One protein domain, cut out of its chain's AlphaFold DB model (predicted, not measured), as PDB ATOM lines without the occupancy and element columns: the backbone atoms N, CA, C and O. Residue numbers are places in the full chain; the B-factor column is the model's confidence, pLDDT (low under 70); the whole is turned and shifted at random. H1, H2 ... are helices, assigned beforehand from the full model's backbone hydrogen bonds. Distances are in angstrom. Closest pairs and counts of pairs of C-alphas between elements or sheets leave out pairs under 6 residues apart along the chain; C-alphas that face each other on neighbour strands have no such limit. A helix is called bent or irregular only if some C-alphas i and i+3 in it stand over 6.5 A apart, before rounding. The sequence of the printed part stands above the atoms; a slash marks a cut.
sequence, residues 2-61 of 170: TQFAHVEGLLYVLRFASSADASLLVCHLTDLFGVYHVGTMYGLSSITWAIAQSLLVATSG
ATOM      1  N   THR A   2      30.385 -48.128  -5.997       67.81
ATOM      2  CA  THR A   2      29.989 -46.802  -6.519       67.81
ATOM      3  C   THR A   2      30.508 -45.617  -5.698       67.81
ATOM      4  O   THR A   2      30.693 -44.537  -6.245       67.81
ATOM      5  N   GLN A   3      30.778 -45.806  -4.401       74.44
ATOM      6  CA  GLN A   3      31.240 -44.716  -3.534       74.44
ATOM      7  C   GLN A   3      32.667 -44.258  -3.844       74.44
ATOM      8  O   GLN A   3      32.942 -43.068  -3.802       74.44
ATOM      9  N   PHE A   4      33.555 -45.180  -4.217       83.19
ATOM     10  CA  PHE A   4      34.945 -44.850  -4.526       83.19
ATOM     11  C   PHE A   4      35.053 -43.993  -5.795       83.19
ATOM     12  O   PHE A   4      35.652 -42.924  -5.763       83.19
ATOM     13  N   ALA A   5      34.347 -44.383  -6.863       84.75
ATOM     14  CA  ALA A   5      34.278 -43.610  -8.106       84.75
ATOM     15  C   ALA A   5      33.687 -42.202  -7.897       84.75
ATOM     16  O   ALA A   5      34.090 -41.246  -8.558       84.75
ATOM     17  N   HIS A   6      32.741 -42.057  -6.962       85.44
ATOM     18  CA  HIS A   6      32.150 -40.761  -6.640       85.44
ATOM     19  C   HIS A   6      33.136 -39.844  -5.904       85.44
ATOM     20  O   HIS A   6      33.219 -38.659  -6.217       85.44
ATOM     21  N   VAL A   7      33.913 -40.392  -4.963       87.00
ATOM     22  CA  VAL A   7      34.945 -39.644  -4.228       87.00
ATOM     23  C   VAL A   7      36.093 -39.238  -5.154       87.00
ATOM     24  O   VAL A   7      36.514 -38.084  -5.116       87.00
ATOM     25  N   GLU A   8      36.557 -40.133  -6.028       88.75
ATOM     26  CA  GLU A   8      37.573 -39.797  -7.034       88.75
ATOM     27  C   GLU A   8      37.084 -38.704  -7.990       88.75
ATOM     28  O   GLU A   8      37.787 -37.717  -8.211       88.75
ATOM     29  N   GLY A   9      35.853 -38.822  -8.497       87.94
ATOM     30  CA  GLY A   9      35.244 -37.794  -9.343       87.94
ATOM     31  C   GLY A   9      35.151 -36.436  -8.644       87.94
ATOM     32  O   GLY A   9      35.516 -35.414  -9.229       87.94
ATOM     33  N   LEU A  10      34.734 -36.417  -7.373       86.19
ATOM     34  CA  LEU A  10      34.669 -35.194  -6.570       86.19
ATOM     35  C   LEU A  10      36.056 -34.555  -6.403       86.19
ATOM     36  O   LEU A  10      36.192 -33.341  -6.552       86.19
ATOM     37  N   LEU A  11      37.085 -35.360  -6.128       87.00
ATOM     38  CA  LEU A  11      38.460 -34.882  -5.984       87.00
ATOM     39  C   LEU A  11      38.990 -34.277  -7.289       87.00
ATOM     40  O   LEU A  11      39.608 -33.212  -7.249       87.00
ATOM     41  N   TYR A  12      38.711 -34.895  -8.440       91.44
ATOM     42  CA  TYR A  12      39.090 -34.337  -9.741       91.44
ATOM     43  C   TYR A  12      38.402 -33.001 -10.023       91.44
ATOM     44  O   TYR A  12      39.068 -32.044 -10.425       91.44
ATOM     45  N   VAL A  13      37.093 -32.905  -9.768       88.75
ATOM     46  CA  VAL A  13      36.335 -31.657  -9.955       88.75
ATOM     47  C   VAL A  13      36.851 -30.562  -9.024       88.75
ATOM     48  O   VAL A  13      37.081 -29.441  -9.472       88.75
ATOM     49  N   LEU A  14      37.097 -30.883  -7.751       86.12
ATOM     50  CA  LEU A  14      37.636 -29.936  -6.778       86.12
ATOM     51  C   LEU A  14      39.025 -29.436  -7.194       86.12
ATOM     52  O   LEU A  14      39.308 -28.240  -7.108       86.12
ATOM     53  N   ARG A  15      39.883 -30.340  -7.683       89.50
ATOM     54  CA  ARG A  15      41.228 -30.003  -8.163       89.50
ATOM     55  C   ARG A  15      41.170 -29.060  -9.360       89.50
ATOM     56  O   ARG A  15      41.868 -28.049  -9.369       89.50
ATOM     57  N   PHE A  16      40.319 -29.374 -10.332       90.50
ATOM     58  CA  PHE A  16      40.108 -28.550 -11.516       90.50
ATOM     59  C   PHE A  16      39.560 -27.163 -11.150       90.50
ATOM     60  O   PHE A  16      40.124 -26.149 -11.564       90.50
ATOM     61  N   ALA A  17      38.522 -27.109 -10.313       87.19
ATOM     62  CA  ALA A  17      37.914 -25.860  -9.863       87.19
ATOM     63  C   ALA A  17      38.922 -24.978  -9.112       87.19
ATOM     64  O   ALA A  17      39.035 -23.792  -9.410       87.19
ATOM     65  N   SER A  18      39.719 -25.564  -8.213       85.81
ATOM     66  CA  SER A  18      40.753 -24.833  -7.474       85.81
ATOM     67  C   SER A  18      41.837 -24.255  -8.389       85.81
ATOM     68  O   SER A  18      42.329 -23.162  -8.122       85.81
ATOM     69  N   SER A  19      42.203 -24.947  -9.475       86.38
ATOM     70  CA  SER A  19      43.152 -24.403 -10.457       86.38
ATOM     71  C   SER A  19      42.556 -23.300 -11.338       86.38
ATOM     72  O   SER A  19      43.267 -22.369 -11.713       86.38
ATOM     73  N   ALA A  20      41.262 -23.388 -11.655       85.00
ATOM     74  CA  ALA A  20      40.564 -22.387 -12.455       85.00
ATOM     75  C   ALA A  20      40.311 -21.095 -11.662       85.00
ATOM     76  O   ALA A  20      40.400 -20.004 -12.216       85.00
ATOM     77  N   ASP A  21      40.049 -21.205 -10.361       82.81
ATOM     78  CA  ASP A  21      39.872 -20.058  -9.467       82.81
ATOM     79  C   ASP A  21      41.111 -19.149  -9.445       82.81
ATOM     80  O   ASP A  21      41.003 -17.938  -9.638       82.81
ATOM     81  N   ALA A  22      42.305 -19.739  -9.332       82.88
ATOM     82  CA  ALA A  22      43.555 -18.986  -9.290       82.88
ATOM     83  C   ALA A  22      43.793 -18.147 -10.561       82.88
ATOM     84  O   ALA A  22      44.247 -17.004 -10.472       82.88
ATOM     85  N   SER A  23      43.474 -18.681 -11.745       84.56
ATOM     86  CA  SER A  23      43.631 -17.941 -13.004       84.56
ATOM     87  C   SER A  23      42.552 -16.874 -13.182       84.56
ATOM     88  O   SER A  23      42.858 -15.760 -13.618       84.56
ATOM     89  N   LEU A  24      41.310 -17.171 -12.787       81.44
ATOM     90  CA  LEU A  24      40.217 -16.204 -12.808       81.44
ATOM     91  C   LEU A  24      40.500 -15.022 -11.886       81.44
ATOM     92  O   LEU A  24      40.269 -13.892 -12.300       81.44
ATOM     93  N   LEU A  25      41.060 -15.254 -10.700       81.69
ATOM     94  CA  LEU A  25      41.420 -14.194  -9.761       81.69
ATOM     95  C   LEU A  25      42.447 -13.228 -10.369       81.69
ATOM     96  O   LEU A  25      42.252 -12.015 -10.327       81.69
ATOM     97  N   VAL A  26      43.507 -13.742 -11.001       78.81
ATOM     98  CA  VAL A  26      44.545 -12.903 -11.631       78.81
ATOM     99  C   VAL A  26      43.991 -12.118 -12.824       78.81
ATOM    100  O   VAL A  26      44.211 -10.907 -12.919       78.81
ATOM    101  N   CYS A  27      43.236 -12.771 -13.711       77.44
ATOM    102  CA  CYS A  27      42.566 -12.085 -14.821       77.44
ATOM    103  C   CYS A  27      41.590 -11.018 -14.318       77.44
ATOM    104  O   CYS A  27      41.477  -9.950 -14.904       77.44
ATOM    105  N   HIS A  28      40.906 -11.283 -13.212       75.62
ATOM    106  CA  HIS A  28      39.937 -10.362 -12.652       75.62
ATOM    107  C   HIS A  28      40.578  -9.106 -12.056       75.62
ATOM    108  O   HIS A  28      40.140  -7.988 -12.325       75.62
ATOM    109  N   LEU A  29      41.650  -9.283 -11.281       75.88
ATOM    110  CA  LEU A  29      42.390  -8.170 -10.689       75.88
ATOM    111  C   LEU A  29      43.015  -7.266 -11.754       75.88
ATOM    112  O   LEU A  29      42.999  -6.042 -11.614       75.88
ATOM    113  N   THR A  30      43.549  -7.869 -12.815       72.81
ATOM    114  CA  THR A  30      44.162  -7.133 -13.929       72.81
ATOM    115  C   THR A  30      43.130  -6.386 -14.776       72.81
ATOM    116  O   THR A  30      43.415  -5.271 -15.212       72.81
ATOM    117  N   ASP A  31      41.926  -6.938 -14.941       74.88
ATOM    118  CA  ASP A  31      40.826  -6.316 -15.692       74.88
ATOM    119  C   ASP A  31      40.177  -5.136 -14.935       74.88
ATOM    120  O   ASP A  31      39.911  -4.090 -15.531       74.88
ATOM    121  N   LEU A  32      39.993  -5.248 -13.608       69.31
ATOM    122  CA  LEU A  32      39.303  -4.219 -12.812       69.31
ATOM    123  C   LEU A  32      40.197  -3.032 -12.422       69.31
ATOM    124  O   LEU A  32      39.766  -1.881 -12.475       69.31
ATOM    125  N   PHE A  33      41.436  -3.301 -12.002       70.38
ATOM    126  CA  PHE A  33      42.307  -2.282 -11.398       70.38
ATOM    127  C   PHE A  33      43.447  -1.824 -12.312       70.38
ATOM    128  O   PHE A  33      44.132  -0.844 -12.008       70.38
ATOM    129  N   GLY A  34      43.646  -2.509 -13.440       71.31
ATOM    130  CA  GLY A  34      44.774  -2.268 -14.330       71.31
ATOM    131  C   GLY A  34      46.128  -2.594 -13.684       71.31
ATOM    132  O   GLY A  34      46.228  -3.114 -12.573       71.31
ATOM    133  N   VAL A  35      47.205  -2.283 -14.405       74.25
ATOM    134  CA  VAL A  35      48.572  -2.706 -14.044       74.25
ATOM    135  C   VAL A  35      49.121  -1.952 -12.822       74.25
ATOM    136  O   VAL A  35      49.877  -2.517 -12.038       74.25
ATOM    137  N   TYR A  36      48.708  -0.700 -12.603       75.25
ATOM    138  CA  TYR A  36      49.295   0.176 -11.574       75.25
ATOM    139  C   TYR A  36      48.920  -0.188 -10.133       75.25
ATOM    140  O   TYR A  36      49.675   0.115  -9.213       75.25
ATOM    141  N   HIS A  37      47.787  -0.862  -9.921       77.75
ATOM    142  CA  HIS A  37      47.302  -1.226  -8.583       77.75
ATOM    143  C   HIS A  37      47.241  -2.742  -8.341       77.75
ATOM    144  O   HIS A  37      46.724  -3.184  -7.312       77.75
ATOM    145  N   VAL A  38      47.816  -3.553  -9.239       78.56
ATOM    146  CA  VAL A  38      47.761  -5.023  -9.146       78.56
ATOM    147  C   VAL A  38      48.444  -5.565  -7.882       78.56
ATOM    148  O   VAL A  38      47.949  -6.506  -7.266       78.56
ATOM    149  N   GLY A  39      49.539  -4.933  -7.439       78.69
ATOM    150  CA  GLY A  39      50.313  -5.379  -6.276       78.69
ATOM    151  C   GLY A  39      49.532  -5.298  -4.962       78.69
ATOM    152  O   GLY A  39      49.493  -6.264  -4.200       78.69
ATOM    153  N   THR A  40      48.846  -4.178  -4.711       81.69
ATOM    154  CA  THR A  40      48.019  -4.002  -3.505       81.69
ATOM    155  C   THR A  40      46.848  -4.982  -3.484       81.69
ATOM    156  O   THR A  40      46.515  -5.534  -2.437       81.69
ATOM    157  N   MET A  41      46.257  -5.251  -4.647       79.44
ATOM    158  CA  MET A  41      45.118  -6.158  -4.769       79.44
ATOM    159  C   MET A  41      45.506  -7.624  -4.578       79.44
ATOM    160  O   MET A  41      44.777  -8.373  -3.926       79.44
ATOM    161  N   TYR A  42      46.688  -8.023  -5.050       84.62
ATOM    162  CA  TYR A  42      47.245  -9.337  -4.731       84.62
ATOM    163  C   TYR A  42      47.508  -9.481  -3.221       84.62
ATOM    164  O   TYR A  42      47.224 -10.524  -2.631       84.62
ATOM    165  N   GLY A  43      47.952  -8.400  -2.569       83.81
ATOM    166  CA  GLY A  43      48.057  -8.318  -1.111       83.81
ATOM    167  C   GLY A  43      46.721  -8.577  -0.405       83.81
ATOM    168  O   GLY A  43      46.654  -9.434   0.477       83.81
ATOM    169  N   LEU A  44      45.635  -7.923  -0.830       81.94
ATOM    170  CA  LEU A  44      44.294  -8.170  -0.279       81.94
ATOM    171  C   LEU A  44      43.834  -9.618  -0.493       81.94
ATOM    172  O   LEU A  44      43.338 -10.240   0.444       81.94
ATOM    173  N   SER A  45      44.084 -10.186  -1.676       84.56
ATOM    174  CA  SER A  45      43.797 -11.598  -1.956       84.56
ATOM    175  C   SER A  45      44.539 -12.539  -1.002       84.56
ATOM    176  O   SER A  45      43.969 -13.519  -0.517       84.56
ATOM    177  N   SER A  46      45.806 -12.245  -0.698       84.75
ATOM    178  CA  SER A  46      46.596 -13.048   0.241       84.75
ATOM    179  C   SER A  46      46.064 -12.963   1.679       84.75
ATOM    180  O   SER A  46      46.037 -13.970   2.389       84.75
ATOM    181  N   ILE A  47      45.551 -11.798   2.093       87.38
ATOM    182  CA  ILE A  47      44.910 -11.611   3.403       87.38
ATOM    183  C   ILE A  47      43.601 -12.404   3.471       87.38
ATOM    184  O   ILE A  47      43.350 -13.082   4.466       87.38
ATOM    185  N   THR A  48      42.792 -12.389   2.408       85.44
ATOM    186  CA  THR A  48      41.573 -13.207   2.330       85.44
ATOM    187  C   THR A  48      41.884 -14.695   2.468       85.44
ATOM    188  O   THR A  48      41.197 -15.387   3.219       85.44
ATOM    189  N   TRP A  49      42.944 -15.186   1.819       87.00
ATOM    190  CA  TRP A  49      43.401 -16.568   1.988       87.00
ATOM    191  C   TRP A  49      43.781 -16.879   3.444       87.00
ATOM    192  O   TRP A  49      43.351 -17.895   3.992       87.00
ATOM    193  N   ALA A  50      44.526 -15.989   4.105       90.75
ATOM    194  CA  ALA A  50      44.897 -16.152   5.512       90.75
ATOM    195  C   ALA A  50      43.676 -16.168   6.451       90.75
ATOM    196  O   ALA A  50      43.609 -16.985   7.375       90.75
ATOM    197  N   ILE A  51      42.683 -15.313   6.194       88.81
ATOM    198  CA  ILE A  51      41.414 -15.300   6.933       88.81
ATOM    199  C   ILE A  51      40.647 -16.604   6.695       88.81
ATOM    200  O   ILE A  51      40.164 -17.204   7.653       88.81
ATOM    201  N   ALA A  52      40.566 -17.076   5.448       85.38
ATOM    202  CA  ALA A  52      39.884 -18.321   5.108       85.38
ATOM    203  C   ALA A  52      40.509 -19.525   5.830       85.38
ATOM    204  O   ALA A  52      39.786 -20.333   6.411       85.38
ATOM    205  N   GLN A  53      41.842 -19.604   5.871       86.75
ATOM    206  CA  GLN A  53      42.557 -20.633   6.632       86.75
ATOM    207  C   GLN A  53      42.323 -20.508   8.141       86.75
ATOM    208  O   GLN A  53      42.095 -21.507   8.821       86.75
ATOM    209  N   SER A  54      42.311 -19.285   8.671       87.31
ATOM    210  CA  SER A  54      42.030 -19.052  10.093       87.31
ATOM    211  C   SER A  54      40.612 -19.495  10.467       87.31
ATOM    212  O   SER A  54      40.412 -20.148  11.491       87.31
ATOM    213  N   LEU A  55      39.629 -19.201   9.612       85.19
ATOM    214  CA  LEU A  55      38.244 -19.632   9.785       85.19
ATOM    215  C   LEU A  55      38.117 -21.157   9.697       85.19
ATOM    216  O   LEU A  55      37.383 -21.761  10.479       85.19
ATOM    217  N   LEU A  56      38.850 -21.787   8.778       84.62
ATOM    218  CA  LEU A  56      38.878 -23.238   8.618       84.62
ATOM    219  C   LEU A  56      39.383 -23.930   9.889       84.62
ATOM    220  O   LEU A  56      38.758 -24.870  10.373       84.62
ATOM    221  N   VAL A  57      40.474 -23.428  10.469       85.75
ATOM    222  CA  VAL A  57      41.025 -23.949  11.727       85.75
ATOM    223  C   VAL A  57      40.048 -23.733  12.882       85.75
ATOM    224  O   VAL A  57      39.798 -24.661  13.647       85.75
ATOM    225  N   ALA A  58      39.437 -22.550  12.980       82.06
ATOM    226  CA  ALA A  58      38.470 -22.244  14.036       82.06
ATOM    227  C   ALA A  58      37.194 -23.104  13.971       82.06
ATOM    228  O   ALA A  58      36.541 -23.322  14.988       82.06
ATOM    229  N   THR A  59      36.828 -23.580  12.779       78.31
ATOM    230  CA  THR A  59      35.616 -24.382  12.546       78.31
ATOM    231  C   THR A  59      35.883 -25.889  12.488       78.31
ATOM    232  O   THR A  59      34.934 -26.671  12.446       78.31
ATOM    233  N   SER A  60      37.151 -26.312  12.545       73.50
ATOM    234  CA  SER A  60      37.544 -27.723  12.499       73.50
ATOM    235  C   SER A  60      37.236 -28.427  13.826       73.50
ATOM    236  O   SER A  60      37.991 -28.332  14.791       73.50
ATOM    237  N   GLY A  61      36.116 -29.153  13.871       71.75
ATOM    238  CA  GLY A  61      35.769 -30.086  14.947       71.75
ATOM    239  C   GLY A  61      35.933 -31.543  14.506       71.75
ATOM    240  O   GLY A  61      35.719 -31.864  13.342       71.75
TER     241      GLY A  61
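This is residues 2 to 61 of the 170 residues of an uncharacterized protein of Saprolegnia diclina (strain VS20) (UniProt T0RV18). Two long helices, H1 and then H2, make an open V: they meet near the tight link between them and spread apart toward the two ends of the printed part. Residues 2 to 24 of H1 and residues 46 to 61, of which 46 to 59 belong to H2, stick out as two free arms. The printed part has 60 residues with two named helices and no named strand, and its class is all helix. It is only just extended, close to loose, with a radius of gyration of the C-alphas of 15.9 A, and its flat outline spans 51 by 27 by 11 A.

H1, residues 2 to 33, and H2, residues 35 to 59, form a helical hairpin, two helices that follow each other and run opposite ways. Their lines stand at a shallow tilt of 34 degrees, only just short of steep. They touch with residues 29 to 30 of H1 and 38 to 42 of H2 alone, and the closest C-alphas, those of Thr 30 and Val 38, are 6.3 A apart. Their centres are 17.4 A apart. Of the O i to N i+4 pairs, 26 of 28 in H1 and 19 of 21 in H2 are within hydrogen-bond range.

H1 begins at C-alpha 2 (29.989, -46.802, -6.519) and measures 46.4 A from first to last C-alpha, ending at C-alpha 33 (42.307, -2.282, -11.398). H2 measures 36.7 A and ends at C-alpha 59 (35.616, -24.382, 12.546). H2 is irregular: C-alphas 36 and 39 are 7.7 A apart, and its line is a rough one.

The two C-alphas farthest apart, those of Thr 2 and Tyr 36, are 51.0 A from each other. The printed part has no cut, and the link from H1 to H2, one residue, is tight. The mean pLDDT of the printed part is 82.1, and residues 2 and 32 are under 70.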